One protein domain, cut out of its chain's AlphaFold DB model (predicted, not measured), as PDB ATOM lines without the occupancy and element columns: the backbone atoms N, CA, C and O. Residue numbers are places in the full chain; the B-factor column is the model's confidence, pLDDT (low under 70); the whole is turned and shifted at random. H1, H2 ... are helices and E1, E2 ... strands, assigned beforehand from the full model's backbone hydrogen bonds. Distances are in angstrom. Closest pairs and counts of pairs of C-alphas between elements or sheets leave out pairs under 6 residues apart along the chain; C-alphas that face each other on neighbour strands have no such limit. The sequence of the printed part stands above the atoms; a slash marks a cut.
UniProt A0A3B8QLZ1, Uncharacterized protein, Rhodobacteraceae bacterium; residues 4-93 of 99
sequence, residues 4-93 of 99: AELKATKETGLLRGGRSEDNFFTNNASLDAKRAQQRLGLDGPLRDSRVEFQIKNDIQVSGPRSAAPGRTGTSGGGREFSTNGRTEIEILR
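What this domain is: This is residues 4 to 93 of the 99 residues of an uncharacterized protein of Rhodobacteraceae bacterium (UniProt A0A3B8QLZ1). Two small antiparallel sheets, E1 E4 E3 and E2 E5, lie on two sides of the domain, and the tight links E2 to E3 and E4 to E5 run from one to the other. The first helix, H1, lies next to the two-stranded sheet, while H2 is at the other end of the domain, with the long loop of residues 67 to 78 beside it. The printed part has 90 residues, with two named helices and five named strands in the order H1 E1 H2 E2 E3 E4 E5; the three-stranded sheet runs E1 - E4 - E3. The class is mixed, helices and strands, with under half of the residues, 44 of 90, in named elements. The whole is compact, with a radius of gyration of the C-alphas of 12.6 A, and spans 33 by 25 by 20 A.

Where its parts are: H1, residues 4 to 12, begins at C-alpha 4 (9.878, -16.223, -64.792) and is 12.4 A long from first to last C-alpha. E1 is residues 22 to 25, 9.9 A, and H2 is residues 33 to 39, 10.0 A. E2, residues 49 to 55, is the longest strand by residues, 18.2 A, and begins at C-alpha 49 (-0.263, -13.282, -64.097). E3 is residues 61 to 66, 14.6 A, and E4 is residues 79 to 84, 17.3 A. E5, residues 89 to 93, 11.7 A, ends at C-alpha 93 (-0.399, -3.859, -60.968).

How they stand to each other: The closest C-alphas of H1 and E5, those of Lys 10 and Ile 91, are 7.8 A apart. H1 is only just apart from E2, at 8.1 A. In the three-stranded sheet E4 is the inner strand and E1 and E3 are edge strands. E1 and E4 are antiparallel at 149 degrees, with N 23 and O 83 within hydrogen-bond range at 2.9 A. E3 and E4 form a hairpin, antiparallel at 146 degrees, with N 62 and O 82 at 2.8 A. H2 is not on this sheet and only just apart from E4, at 8.1 A. E2 and E5 are antiparallel at 134 degrees, with N 54 and O 90 at 2.9 A. E2 is apart from E1 and from E4. In H1 and H2 every O i to N i+4 pair is within hydrogen-bond range.

The domain as a whole: The two C-alphas farthest apart, those of Asp 58 and Gly 73, are 35.1 A apart. The printed part, residues 4 to 93, has no cut. The link E3 to E4, with 12 residues, is long. The mean pLDDT of the printed part is 94.7, and one residue, Ser 20, is under 70.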
ATOM      1  N   ALA A   4       8.495 -16.474 -64.393       94.56
ATOM      2  CA  ALA A   4       9.878 -16.223 -64.792       94.56
ATOM      3  C   ALA A   4      10.017 -14.922 -65.601       94.56
ATOM      4  O   ALA A   4      10.873 -14.095 -65.298       94.56
ATOM      5  N   GLU A   5       9.137 -14.698 -66.583       94.56
ATOM      6  CA  GLU A   5       9.116 -13.441 -67.345       94.56
ATOM      7  C   GLU A   5       8.782 -12.237 -66.451       94.56
ATOM      8  O   GLU A   5       9.363 -11.166 -66.630       94.56
ATOM      9  N   LEU A   6       7.880 -12.394 -65.474       96.56
ATOM     10  CA  LEU A   6       7.546 -11.328 -64.528       96.56
ATOM     11  C   LEU A   6       8.742 -10.969 -63.645       96.56
ATOM     12  O   LEU A   6       9.001  -9.787 -63.436       96.56
ATOM     13  N   LYS A   7       9.480 -11.969 -63.147       97.12
ATOM     14  CA  LYS A   7      10.711 -11.743 -62.384       97.12
ATOM     15  C   LYS A   7      11.728 -10.951 -63.212       97.12
ATOM     16  O   LYS A   7      12.167  -9.899 -62.764       97.12
ATOM     17  N   ALA A   8      12.000 -11.383 -64.444       95.94
ATOM     18  CA  ALA A   8      12.923 -10.680 -65.336       95.94
ATOM     19  C   ALA A   8      12.461  -9.245 -65.651       95.94
ATOM     20  O   ALA A   8      13.266  -8.320 -65.694       95.94
ATOM     21  N   THR A   9      11.155  -9.036 -65.832       96.31
ATOM     22  CA  THR A   9      10.576  -7.700 -66.052       96.31
ATOM     23  C   THR A   9      10.791  -6.794 -64.837       96.31
ATOM     24  O   THR A   9      11.190  -5.646 -64.997       96.31
ATOM     25  N   LYS A  10      10.583  -7.309 -63.618       97.00
ATOM     26  CA  LYS A  10      10.826  -6.562 -62.372       97.00
ATOM     27  C   LYS A  10      12.301  -6.206 -62.174       97.00
ATOM     28  O   LYS A  10      12.589  -5.128 -61.676       97.00
ATOM     29  N   GLU A  11      13.211  -7.103 -62.542       97.00
ATOM     30  CA  GLU A  11      14.658  -6.894 -62.392       97.00
ATOM     31  C   GLU A  11      15.216  -5.894 -63.410       97.00
ATOM     32  O   GLU A  11      16.120  -5.130 -63.091       97.00
ATOM     33  N   THR A  12      14.682  -5.891 -64.634       96.44
ATOM     34  CA  THR A  12      15.219  -5.080 -65.739       96.44
ATOM     35  C   THR A  12      14.481  -3.765 -65.964       96.44
ATOM     36  O   THR A  12      15.024  -2.883 -66.621       96.44
ATOM     37  N   GLY A  13      13.233  -3.639 -65.500       96.69
ATOM     38  CA  GLY A  13      12.344  -2.542 -65.901       96.69
ATOM     39  C   GLY A  13      11.909  -2.617 -67.370       96.69
ATOM     40  O   GLY A  13      11.326  -1.673 -67.894       96.69
ATOM     41  N   LEU A  14      12.185  -3.733 -68.055       95.94
ATOM     42  CA  LEU A  14      11.876  -3.929 -69.466       95.94
ATOM     43  C   LEU A  14      10.776  -4.972 -69.638       95.94
ATOM     44  O   LEU A  14      10.801  -6.040 -69.019       95.94
ATOM     45  N   LEU A  15       9.838  -4.708 -70.547       95.12
ATOM     46  CA  LEU A  15       8.769  -5.642 -70.883       95.12
ATOM     47  C   LEU A  15       9.363  -6.999 -71.303       95.12
ATOM     48  O   LEU A  15      10.265  -7.071 -72.139       95.12
ATOM     49  N   ARG A  16       8.879  -8.081 -70.676       90.19
ATOM     50  CA  ARG A  16       9.342  -9.468 -70.895       90.19
ATOM     51  C   ARG A  16      10.850  -9.667 -70.677       90.19
ATOM     52  O   ARG A  16      11.448 -10.546 -71.299       90.19
ATOM     53  N   GLY A  17      11.470  -8.875 -69.803       81.62
ATOM     54  CA  GLY A  17      12.905  -8.965 -69.529       81.62
ATOM     55  C   GLY A  17      13.790  -8.423 -70.655       81.62
ATOM     56  O   GLY A  17      14.948  -8.815 -70.750       81.62
ATOM     57  N   GLY A  18      13.256  -7.564 -71.533       76.44
ATOM     58  CA  GLY A  18      14.064  -6.832 -72.512       76.44
ATOM     59  C   GLY A  18      14.465  -7.621 -73.753       76.44
ATOM     60  O   GLY A  18      15.498  -7.322 -74.356       76.44
ATOM     61  N   ARG A  19      13.662  -8.614 -74.156       77.44
ATOM     62  CA  ARG A  19      13.844  -9.285 -75.451       77.44
ATOM     63  C   ARG A  19      13.821  -8.245 -76.577       77.44
ATOM     64  O   ARG A  19      12.977  -7.355 -76.580       77.44
ATOM     65  N   SER A  20      14.760  -8.366 -77.515       68.81
ATOM     66  CA  SER A  20      14.908  -7.452 -78.658       68.81
ATOM     67  C   SER A  20      13.868  -7.667 -79.758       68.81
ATOM     68  O   SER A  20      13.817  -6.892 -80.704       68.81
ATOM     69  N   GLU A  21      13.083  -8.736 -79.655       82.69
ATOM     70  CA  GLU A  21      11.996  -9.055 -80.577       82.69
ATOM     71  C   GLU A  21      10.763  -8.177 -80.325       82.69
ATOM     72  O   GLU A  21      10.724  -7.352 -79.408       82.69
ATOM     73  N   ASP A  22       9.729  -8.390 -81.136       88.94
ATOM     74  CA  ASP A  22       8.431  -7.768 -80.925       88.94
ATOM     75  C   ASP A  22       7.845  -8.159 -79.561       88.94
ATOM     76  O   ASP A  22       7.750  -9.335 -79.179       88.94
ATOM     77  N   ASN A  23       7.401  -7.148 -78.825       93.44
ATOM     78  CA  ASN A  23       6.641  -7.329 -77.604       93.44
ATOM     79  C   ASN A  23       5.162  -7.167 -77.914       93.44
ATOM     80  O   ASN A  23       4.758  -6.136 -78.435       93.44
ATOM     81  N   PHE A  24       4.354  -8.161 -77.547       94.62
ATOM     82  CA  PHE A  24       2.907  -8.152 -77.750       94.62
ATOM     83  C   PHE A  24       2.170  -8.004 -76.420       94.62
ATOM     84  O   PHE A  24       2.502  -8.668 -75.434       94.62
ATOM     85  N   PHE A  25       1.166  -7.132 -76.387       96.06
ATOM     86  CA  PHE A  25       0.368  -6.853 -75.195       96.06
ATOM     87  C   PHE A  25      -1.058  -6.413 -75.549       96.06
ATOM     88  O   PHE A  25      -1.398  -6.167 -76.701       96.06
ATOM     89  N   THR A  26      -1.936  -6.345 -74.549       97.25
ATOM     90  CA  THR A  26      -3.344  -5.973 -74.731       97.25
ATOM     91  C   THR A  26      -3.813  -5.070 -73.599       97.25
ATOM     92  O   THR A  26      -3.401  -5.248 -72.455       97.25
ATOM     93  N   ASN A  27      -4.730  -4.151 -73.899       95.25
ATOM     94  CA  ASN A  27      -5.445  -3.365 -72.892       95.25
ATOM     95  C   ASN A  27      -6.756  -4.029 -72.427       95.25
ATOM     96  O   ASN A  27      -7.521  -3.427 -71.683       95.25
ATOM     97  N   ASN A  28      -7.033  -5.266 -72.861       93.12
ATOM     98  CA  ASN A  28      -8.220  -6.033 -72.475       93.12
ATOM     99  C   ASN A  28      -7.838  -7.443 -71.982       93.12
ATOM    100  O   ASN A  28      -8.336  -8.463 -72.469       93.12
ATOM    101  N   ALA A  29      -6.883  -7.504 -71.052       91.81
ATOM    102  CA  ALA A  29      -6.380  -8.760 -70.508       91.81
ATOM    103  C   ALA A  29      -7.375  -9.400 -69.517       91.81
ATOM    104  O   ALA A  29      -7.796  -8.788 -68.534       91.81
ATOM    105  N   SER A  30      -7.702 -10.672 -69.765       93.94
ATOM    106  CA  SER A  30      -8.561 -11.515 -68.921       93.94
ATOM    107  C   SER A  30      -7.854 -11.952 -67.632       93.94
ATOM    108  O   SER A  30      -6.660 -12.232 -67.660       93.94
ATOM    109  N   LEU A  31      -8.605 -12.086 -66.528       96.69
ATOM    110  CA  LEU A  31      -8.150 -12.724 -65.276       96.69
ATOM    111  C   LEU A  31      -8.277 -14.261 -65.284       96.69
ATOM    112  O   LEU A  31      -7.919 -14.933 -64.322       96.69
ATOM    113  N   ASP A  32      -8.806 -14.825 -66.363       97.56
ATOM    114  CA  ASP A  32      -8.823 -16.261 -66.639       97.56
ATOM    115  C   ASP A  32      -7.710 -16.607 -67.634       97.56
ATOM    116  O   ASP A  32      -7.662 -16.032 -68.731       97.56
ATOM    117  N   ALA A  33      -6.821 -17.522 -67.241       97.25
ATOM    118  CA  ALA A  33      -5.623 -17.879 -67.988       97.25
ATOM    119  C   ALA A  33      -5.945 -18.566 -69.317       97.25
ATOM    120  O   ALA A  33      -5.309 -18.251 -70.324       97.25
ATOM    121  N   LYS A  34      -6.943 -19.459 -69.351       96.50
ATOM    122  CA  LYS A  34      -7.357 -20.160 -70.576       96.50
ATOM    123  C   LYS A  34      -7.994 -19.188 -71.554       96.50
ATOM    124  O   LYS A  34      -7.657 -19.184 -72.733       96.50
ATOM    125  N   ARG A  35      -8.855 -18.293 -71.070       96.56
ATOM    126  CA  ARG A  35      -9.458 -17.246 -71.903       96.56
ATOM    127  C   ARG A  35      -8.406 -16.284 -72.450       96.56
ATOM    128  O   ARG A  35      -8.495 -15.899 -73.614       96.56
ATOM    129  N   ALA A  36      -7.425 -15.895 -71.633       96.50
ATOM    130  CA  ALA A  36      -6.306 -15.070 -72.081       96.50
ATOM    131  C   ALA A  36      -5.485 -15.795 -73.156       96.50
ATOM    132  O   ALA A  36      -5.224 -15.215 -74.204       96.50
ATOM    133  N   GLN A  37      -5.150 -17.068 -72.927       96.44
ATOM    134  CA  GLN A  37      -4.422 -17.904 -73.877       96.44
ATOM    135  C   GLN A  37      -5.140 -17.993 -75.227       96.44
ATOM    136  O   GLN A  37      -4.529 -17.729 -76.259       96.44
ATOM    137  N   GLN A  38      -6.436 -18.309 -75.211       96.62
ATOM    138  CA  GLN A  38      -7.240 -18.451 -76.423       96.62
ATOM    139  C   GLN A  38      -7.323 -17.140 -77.205       96.62
ATOM    140  O   GLN A  38      -6.970 -17.105 -78.377       96.62
ATOM    141  N   ARG A  39      -7.716 -16.039 -76.551       96.56
ATOM    142  CA  ARG A  39      -7.918 -14.747 -77.228       96.56
ATOM    143  C   ARG A  39      -6.628 -14.115 -77.739       96.56
ATOM    144  O   ARG A  39      -6.682 -13.331 -78.678       96.56
ATOM    145  N   LEU A  40      -5.496 -14.394 -77.103       96.19
ATOM    146  CA  LEU A  40      -4.201 -13.825 -77.479       96.19
ATOM    147  C   LEU A  40      -3.349 -14.794 -78.308       96.19
ATOM    148  O   LEU A  40      -2.169 -14.531 -78.496       96.19
ATOM    149  N   GLY A  41      -3.920 -15.914 -78.771       95.88
ATOM    150  CA  GLY A  41      -3.212 -16.851 -79.647       95.88
ATOM    151  C   GLY A  41      -1.934 -17.424 -79.026       95.88
ATOM    152  O   GLY A  41      -0.940 -17.624 -79.717       95.88
ATOM    153  N   LEU A  42      -1.906 -17.608 -77.700       93.94
ATOM    154  CA  LEU A  42      -0.672 -17.946 -76.990       93.94
ATOM    155  C   LEU A  42      -0.430 -19.454 -76.983       93.94
ATOM    156  O   LEU A  42      -1.175 -20.210 -76.362       93.94
ATOM    157  N   ASP A  43       0.685 -19.879 -77.561       92.50
ATOM    158  CA  ASP A  43       1.132 -21.265 -77.459       92.50
ATOM    159  C   ASP A  43       1.790 -21.567 -76.090       92.50
ATOM    160  O   ASP A  43       2.271 -20.679 -75.360       92.50
ATOM    161  N   GLY A  44       1.831 -22.858 -75.749       92.94
ATOM    162  CA  GLY A  44       2.535 -23.385 -74.577       92.94
ATOM    163  C   GLY A  44       1.742 -23.309 -73.261       92.94
ATOM    164  O   GLY A  44       0.515 -23.406 -73.273       92.94
ATOM    165  N   PRO A  45       2.417 -23.193 -72.100       93.94
ATOM    166  CA  PRO A  45       1.759 -23.246 -70.798       93.94
ATOM    167  C   PRO A  45       0.895 -22.010 -70.527       93.94
ATOM    168  O   PRO A  45       1.190 -20.901 -70.983       93.94
ATOM    169  N   LEU A  46      -0.145 -22.191 -69.711       95.75
ATOM    170  CA  LEU A  46      -0.969 -21.086 -69.225       95.75
ATOM    171  C   LEU A  46      -0.109 -20.033 -68.525       95.75
ATOM    172  O   LEU A  46       0.833 -20.349 -67.801       95.75
ATOM    173  N   ARG A  47      -0.441 -18.762 -68.754       95.50
ATOM    174  CA  ARG A  47       0.235 -17.647 -68.092       95.50
ATOM    175  C   ARG A  47      -0.213 -17.563 -66.633       95.50
ATOM    176  O   ARG A  47      -1.351 -17.895 -66.314       95.50
ATOM    177  N   ASP A  48       0.677 -17.091 -65.770       97.56
ATOM    178  CA  ASP A  48       0.440 -17.055 -64.325       97.56
ATOM    179  C   ASP A  48      -0.155 -15.724 -63.862       97.56
ATOM    180  O   ASP A  48      -0.909 -15.691 -62.893       97.56
ATOM    181  N   SER A  49       0.167 -14.616 -64.536       97.12
ATOM    182  CA  SER A  49      -0.263 -13.282 -64.097       97.12
ATOM    183  C   SER A  49      -0.685 -12.362 -65.237       97.12
ATOM    184  O   SER A  49      -0.090 -12.369 -66.325       97.12
ATOM    185  N   ARG A  50      -1.683 -11.522 -64.955       97.38
ATOM    186  CA  ARG A  50      -1.949 -10.280 -65.681       97.38
ATOM    187  C   ARG A  50      -1.058  -9.194 -65.093       97.38
ATOM    188  O   ARG A  50      -0.986  -9.052 -63.877       97.38
ATOM    189  N   VAL A  51      -0.392  -8.445 -65.963       97.62
ATOM    190  CA  VAL A  51       0.471  -7.331 -65.569       97.62
ATOM    191  C   VAL A  51      -0.075  -6.084 -66.235       97.62
ATOM    192  O   VAL A  51      -0.179  -6.041 -67.459       97.62
ATOM    193  N   GLU A  52      -0.451  -5.109 -65.422       97.94
ATOM    194  CA  GLU A  52      -0.783  -3.760 -65.859       97.94
ATOM    195  C   GLU A  52       0.465  -2.897 -65.716       97.94
ATOM    196  O   GLU A  52       1.163  -2.965 -64.700       97.94
ATOM    197  N   PHE A  53       0.773  -2.125 -66.748       97.81
ATOM    198  CA  PHE A  53       2.005  -1.360 -66.818       97.81
ATOM    199  C   PHE A  53       1.822  -0.088 -67.642       97.81
ATOM    200  O   PHE A  53       0.908   0.007 -68.463       97.81
ATOM    201  N   GLN A  54       2.734   0.857 -67.448       97.69
ATOM    202  CA  GLN A  54       2.881   2.055 -68.264       97.69
ATOM    203  C   GLN A  54       4.211   1.996 -69.017       97.69
ATOM    204  O   GLN A  54       5.231   1.668 -68.421       97.69
ATOM    205  N   ILE A  55       4.209   2.322 -70.311       97.31
ATOM    206  CA  ILE A  55       5.442   2.476 -71.101       97.31
ATOM    207  C   ILE A  55       6.096   3.813 -70.739       97.31
ATOM    208  O   ILE A  55       5.403   4.828 -70.643       97.31
ATOM    209  N   LYS A  56       7.410   3.804 -70.497       97.75
ATOM    210  CA  LYS A  56       8.166   4.958 -69.980       97.75
ATOM    211  C   LYS A  56       9.106   5.585 -71.003       97.75
ATOM    212  O   LYS A  56       9.357   6.782 -70.905       97.75
ATOM    213  N   ASN A  57       9.610   4.808 -71.958       95.19
ATOM    214  CA  ASN A  57      10.455   5.326 -73.025       95.19
ATOM    215  C   ASN A  57       9.636   5.751 -74.250       95.19
ATOM    216  O   ASN A  57       8.513   5.292 -74.460       95.19
ATOM    217  N   ASP A  58      10.220   6.629 -75.066       95.44
ATOM    218  CA  ASP A  58       9.638   7.045 -76.342       95.44
ATOM    219  C   ASP A  58       9.833   5.934 -77.383       95.44
ATOM    220  O   ASP A  58      10.884   5.807 -78.013       95.44
ATOM    221  N   ILE A  59       8.838   5.052 -77.482       94.00
ATOM    222  CA  ILE A  59       8.822   3.916 -78.401       94.00
ATOM    223  C   ILE A  59       7.482   3.852 -79.126       94.00
ATOM    224  O   ILE A  59       6.412   4.008 -78.534       94.00
ATOM    225  N   GLN A  60       7.534   3.583 -80.429       95.75
ATOM    226  CA  GLN A  60       6.332   3.468 -81.239       95.75
ATOM    227  C   GLN A  60       5.530   2.220 -80.852       95.75
ATOM    228  O   GLN A  60       6.013   1.089 -80.946       95.75
ATOM    229  N   VAL A  61       4.271   2.439 -80.472       96.75
ATOM    230  CA  VAL A  61       3.286   1.375 -80.262       96.75
ATOM    231  C   VAL A  61       2.462   1.196 -81.534       96.75
ATOM    232  O   VAL A  61       1.800   2.122 -81.999       96.75
ATOM    233  N   SER A  62       2.471  -0.014 -82.075       96.81
ATOM    234  CA  SER A  62       1.662  -0.432 -83.217       96.81
ATOM    235  C   SER A  62       0.349  -1.072 -82.761       96.81
ATOM    236  O   SER A  62       0.305  -1.785 -81.756       96.81
ATOM    237  N   GLY A  63      -0.724  -0.866 -83.528       95.38
ATOM    238  CA  GLY A  63      -2.054  -1.428 -83.271       95.38
ATOM    239  C   GLY A  63      -3.139  -0.365 -83.024       95.38
ATOM    240  O   GLY A  63      -2.881   0.825 -83.191       95.38
ATOM    241  N   PRO A  64      -4.362  -0.773 -82.639       95.88
ATOM    242  CA  PRO A  64      -4.762  -2.148 -82.348       95.88
ATOM    243  C   PRO A  64      -4.869  -3.018 -83.605       95.88
ATOM    244  O   PRO A  64      -5.316  -2.563 -84.654       95.88
ATOM    245  N   ARG A  65      -4.537  -4.301 -83.466       97.06
ATOM    246  CA  ARG A  65      -4.800  -5.347 -84.466       97.06
ATOM    247  C   ARG A  65      -5.436  -6.572 -83.810       97.06
ATOM    248  O   ARG A  65      -5.448  -6.685 -82.582       97.06
ATOM    249  N   SER A  66      -5.960  -7.487 -84.619       97.62
ATOM    250  CA  SER A  66      -6.381  -8.806 -84.135       97.62
ATOM    251  C   SER A  66      -5.154  -9.675 -83.866       97.62
ATOM    252  O   SER A  66      -4.299  -9.812 -84.741       97.62
ATOM    253  N   ALA A  67      -5.080 -10.269 -82.676       97.06
ATOM    254  CA  ALA A  67      -4.078 -11.271 -82.333       97.06
ATOM    255  C   ALA A  67      -4.186 -12.447 -83.309       97.06
ATOM    256  O   ALA A  67      -5.288 -12.938 -83.580       97.06
ATOM    257  N   ALA A  68      -3.050 -12.889 -83.839       96.50
ATOM    258  CA  ALA A  68      -3.018 -14.049 -84.714       96.50
ATOM    259  C   ALA A  68      -3.407 -15.321 -83.933       96.50
ATOM    260  O   ALA A  68      -3.171 -15.388 -82.724       96.50
ATOM    261  N   PRO A  69      -3.984 -16.336 -84.593       97.12
ATOM    262  CA  PRO A  69      -4.114 -17.663 -84.008       97.12
ATOM    263  C   PRO A  69      -2.739 -18.233 -83.638       97.12
ATOM    264  O   PRO A  69      -1.760 -18.022 -84.360       97.12
ATOM    265  N   GLY A  70      -2.668 -18.970 -82.530       94.69
ATOM    266  CA  GLY A  70      -1.452 -19.695 -82.163       94.69
ATOM    267  C   GLY A  70      -1.286 -20.967 -82.989       94.69
ATOM    268  O   GLY A  70      -2.226 -21.470 -83.612       94.69
ATOM    269  N   ARG A  71      -0.079 -21.529 -82.980       94.62
ATOM    270  CA  ARG A  71       0.256 -22.734 -83.752       94.62
ATOM    271  C   ARG A  71      -0.407 -23.986 -83.191       94.62
ATOM    272  O   ARG A  71      -0.622 -24.938 -83.934       94.62
ATOM    273  N   THR A  72      -0.747 -23.997 -81.902       90.19
ATOM    274  CA  THR A  72      -1.357 -25.154 -81.229       90.19
ATOM    275  C   THR A  72      -2.884 -25.054 -81.126       90.19
ATOM    276  O   THR A  72      -3.473 -25.590 -80.191       90.19
ATOM    277  N   GLY A  73      -3.537 -24.346 -82.055       90.00
ATOM    278  CA  GLY A  73      -5.002 -24.289 -82.156       90.00
ATOM    279  C   GLY A  73      -5.687 -23.266 -81.244       90.00
ATOM    280  O   GLY A  73      -6.898 -23.338 -81.051       90.00
ATOM    281  N   THR A  74      -4.943 -22.311 -80.676       95.88
ATOM    282  CA  THR A  74      -5.554 -21.171 -79.979       95.88
ATOM    283  C   THR A  74      -6.115 -20.179 -80.992       95.88
ATOM    284  O   THR A  74      -5.473 -19.867 -81.991       95.88
ATOM    285  N   SER A  75      -7.331 -19.693 -80.752       96.19
ATOM    286  CA  SER A  75      -8.094 -18.970 -81.777       96.19
ATOM    287  C   SER A  75      -7.555 -17.580 -82.124       96.19
ATOM    288  O   SER A  75      -7.745 -17.120 -83.249       96.19
ATOM    289  N   GLY A  76      -6.903 -16.894 -81.186       96.44
ATOM    290  CA  GLY A  76      -6.537 -15.490 -81.348       96.44
ATOM    291  C   GLY A  76      -7.771 -14.579 -81.395       96.44
ATOM    292  O   GLY A  76      -8.761 -14.787 -80.686       96.44
ATOM    293  N   GLY A  77      -7.703 -13.523 -82.206       96.44
ATOM    294  CA  GLY A  77      -8.807 -12.584 -82.445       96.44
ATOM    295  C   GLY A  77      -9.065 -11.579 -81.315       96.44
ATOM    296  O   GLY A  77      -9.931 -10.712 -81.430       96.44
ATOM    297  N   GLY A  78      -8.324 -11.657 -80.212       96.75
ATOM    298  CA  GLY A  78      -8.272 -10.603 -79.206       96.75
ATOM    299  C   GLY A  78      -7.591  -9.346 -79.745       96.75
ATOM    300  O   GLY A  78      -6.858  -9.386 -80.725       96.75
ATOM    301  N   ARG A  79      -7.824  -8.208 -79.088       97.75
ATOM    302  CA  ARG A  79      -7.127  -6.961 -79.411       97.75
ATOM    303  C   ARG A  79      -5.687  -7.039 -78.920       97.75
ATOM    304  O   ARG A  79      -5.478  -7.304 -77.738       97.75
ATOM    305  N   GLU A  80      -4.739  -6.730 -79.786       96.88
ATOM    306  CA  GLU A  80      -3.314  -6.724 -79.478       96.88
ATOM    307  C   GLU A  80      -2.645  -5.441 -79.979       96.88
ATOM    308  O   GLU A  80      -3.048  -4.854 -80.987       96.88
ATOM    309  N   PHE A  81      -1.622  -5.028 -79.245       97.56
ATOM    310  CA  PHE A  81      -0.681  -3.967 -79.562       97.56
ATOM    311  C   PHE A  81       0.727  -4.539 -79.521       97.56
ATOM    312  O   PHE A  81       0.968  -5.560 -78.865       97.56
ATOM    313  N   SER A  82       1.657  -3.866 -80.187       96.44
ATOM    314  CA  SER A  82       3.052  -4.265 -80.137       96.44
ATOM    315  C   SER A  82       4.025  -3.106 -80.129       96.44
ATOM    316  O   SER A  82       3.725  -2.018 -80.607       96.44
ATOM    317  N   THR A  83       5.216  -3.370 -79.616       95.94
ATOM    318  CA  THR A  83       6.400  -2.520 -79.755       95.94
ATOM    319  C   THR A  83       7.529  -3.360 -80.338       95.94
ATOM    320  O   THR A  83       7.591  -4.567 -80.096       95.94
ATOM    321  N   ASN A  84       8.423  -2.737 -81.102       92.88
ATOM    322  CA  ASN A  84       9.620  -3.391 -81.625       92.88
ATOM    323  C   ASN A  84      10.843  -2.916 -80.829       92.88
ATOM    324  O   ASN A  84      11.140  -1.723 -80.803       92.88
ATOM    325  N   GLY A  85      11.533  -3.842 -80.160       89.25
ATOM    326  CA  GLY A  85      12.723  -3.542 -79.367       89.25
ATOM    327  C   GLY A  85      12.465  -3.301 -77.874       89.25
ATOM    328  O   GLY A  85      11.431  -3.670 -77.308       89.25
ATOM    329  N   ARG A  86      13.465  -2.713 -77.203       92.62
ATOM    330  CA  ARG A  86      13.487  -2.549 -75.740       92.62
ATOM    331  C   ARG A  86      12.393  -1.585 -75.286       92.62
ATOM    332  O   ARG A  86      12.444  -0.392 -75.560       92.62
ATOM    333  N   THR A  87      11.412  -2.127 -74.575       95.56
ATOM    334  CA  THR A  87      10.260  -1.372 -74.071       95.56
ATOM    335  C   THR A  87      10.405  -1.207 -72.567       95.56
ATOM    336  O   THR A  87      10.237  -2.178 -71.828       95.56
ATOM    337  N   GLU A  88      10.752  -0.003 -72.125       97.00
ATOM    338  CA  GLU A  88      10.853   0.343 -70.708       97.00
ATOM    339  C   GLU A  88       9.456   0.524 -70.137       97.00
ATOM    340  O   GLU A  88       8.624   1.236 -70.707       97.00
ATOM    341  N   ILE A  89       9.186  -0.143 -69.017       97.69
ATOM    342  CA  ILE A  89       7.875  -0.124 -68.390       97.69
ATOM    343  C   ILE A  89       7.959   0.073 -66.882       97.69
ATOM    344  O   ILE A  89       8.875  -0.385 -66.206       97.69
ATOM    345  N   GLU A  90       6.920   0.693 -66.349       98.06
ATOM    346  CA  GLU A  90       6.618   0.730 -64.928       98.06
ATOM    347  C   GLU A  90       5.439  -0.206 -64.662       98.06
ATOM    348  O   GLU A  90       4.377  -0.063 -65.269       98.06
ATOM    349  N   ILE A  91       5.620  -1.191 -63.780       98.06
ATOM    350  CA  ILE A  91       4.534  -2.096 -63.391       98.06
ATOM    351  C   ILE A  91       3.610  -1.356 -62.427       98.06
ATOM    352  O   ILE A  91       4.019  -0.998 -61.328       98.06
ATOM    353  N   LEU A  92       2.347  -1.207 -62.818       97.94
ATOM    354  CA  LEU A  92       1.310  -0.580 -62.002       97.94
ATOM    355  C   LEU A  92       0.604  -1.610 -61.118       97.94
ATOM    356  O   LEU A  92       0.293  -1.346 -59.958       97.94
ATOM    357  N   ARG A  93       0.343  -2.804 -61.665       97.81
ATOM    358  CA  ARG A  93      -0.399  -3.859 -60.968       97.81
ATOM    359  C   ARG A  93      -0.035  -5.245 -61.478       97.81
ATOM    360  O   ARG A  93       0.214  -5.450 -62.665       97.81
TER     361      ARG A  93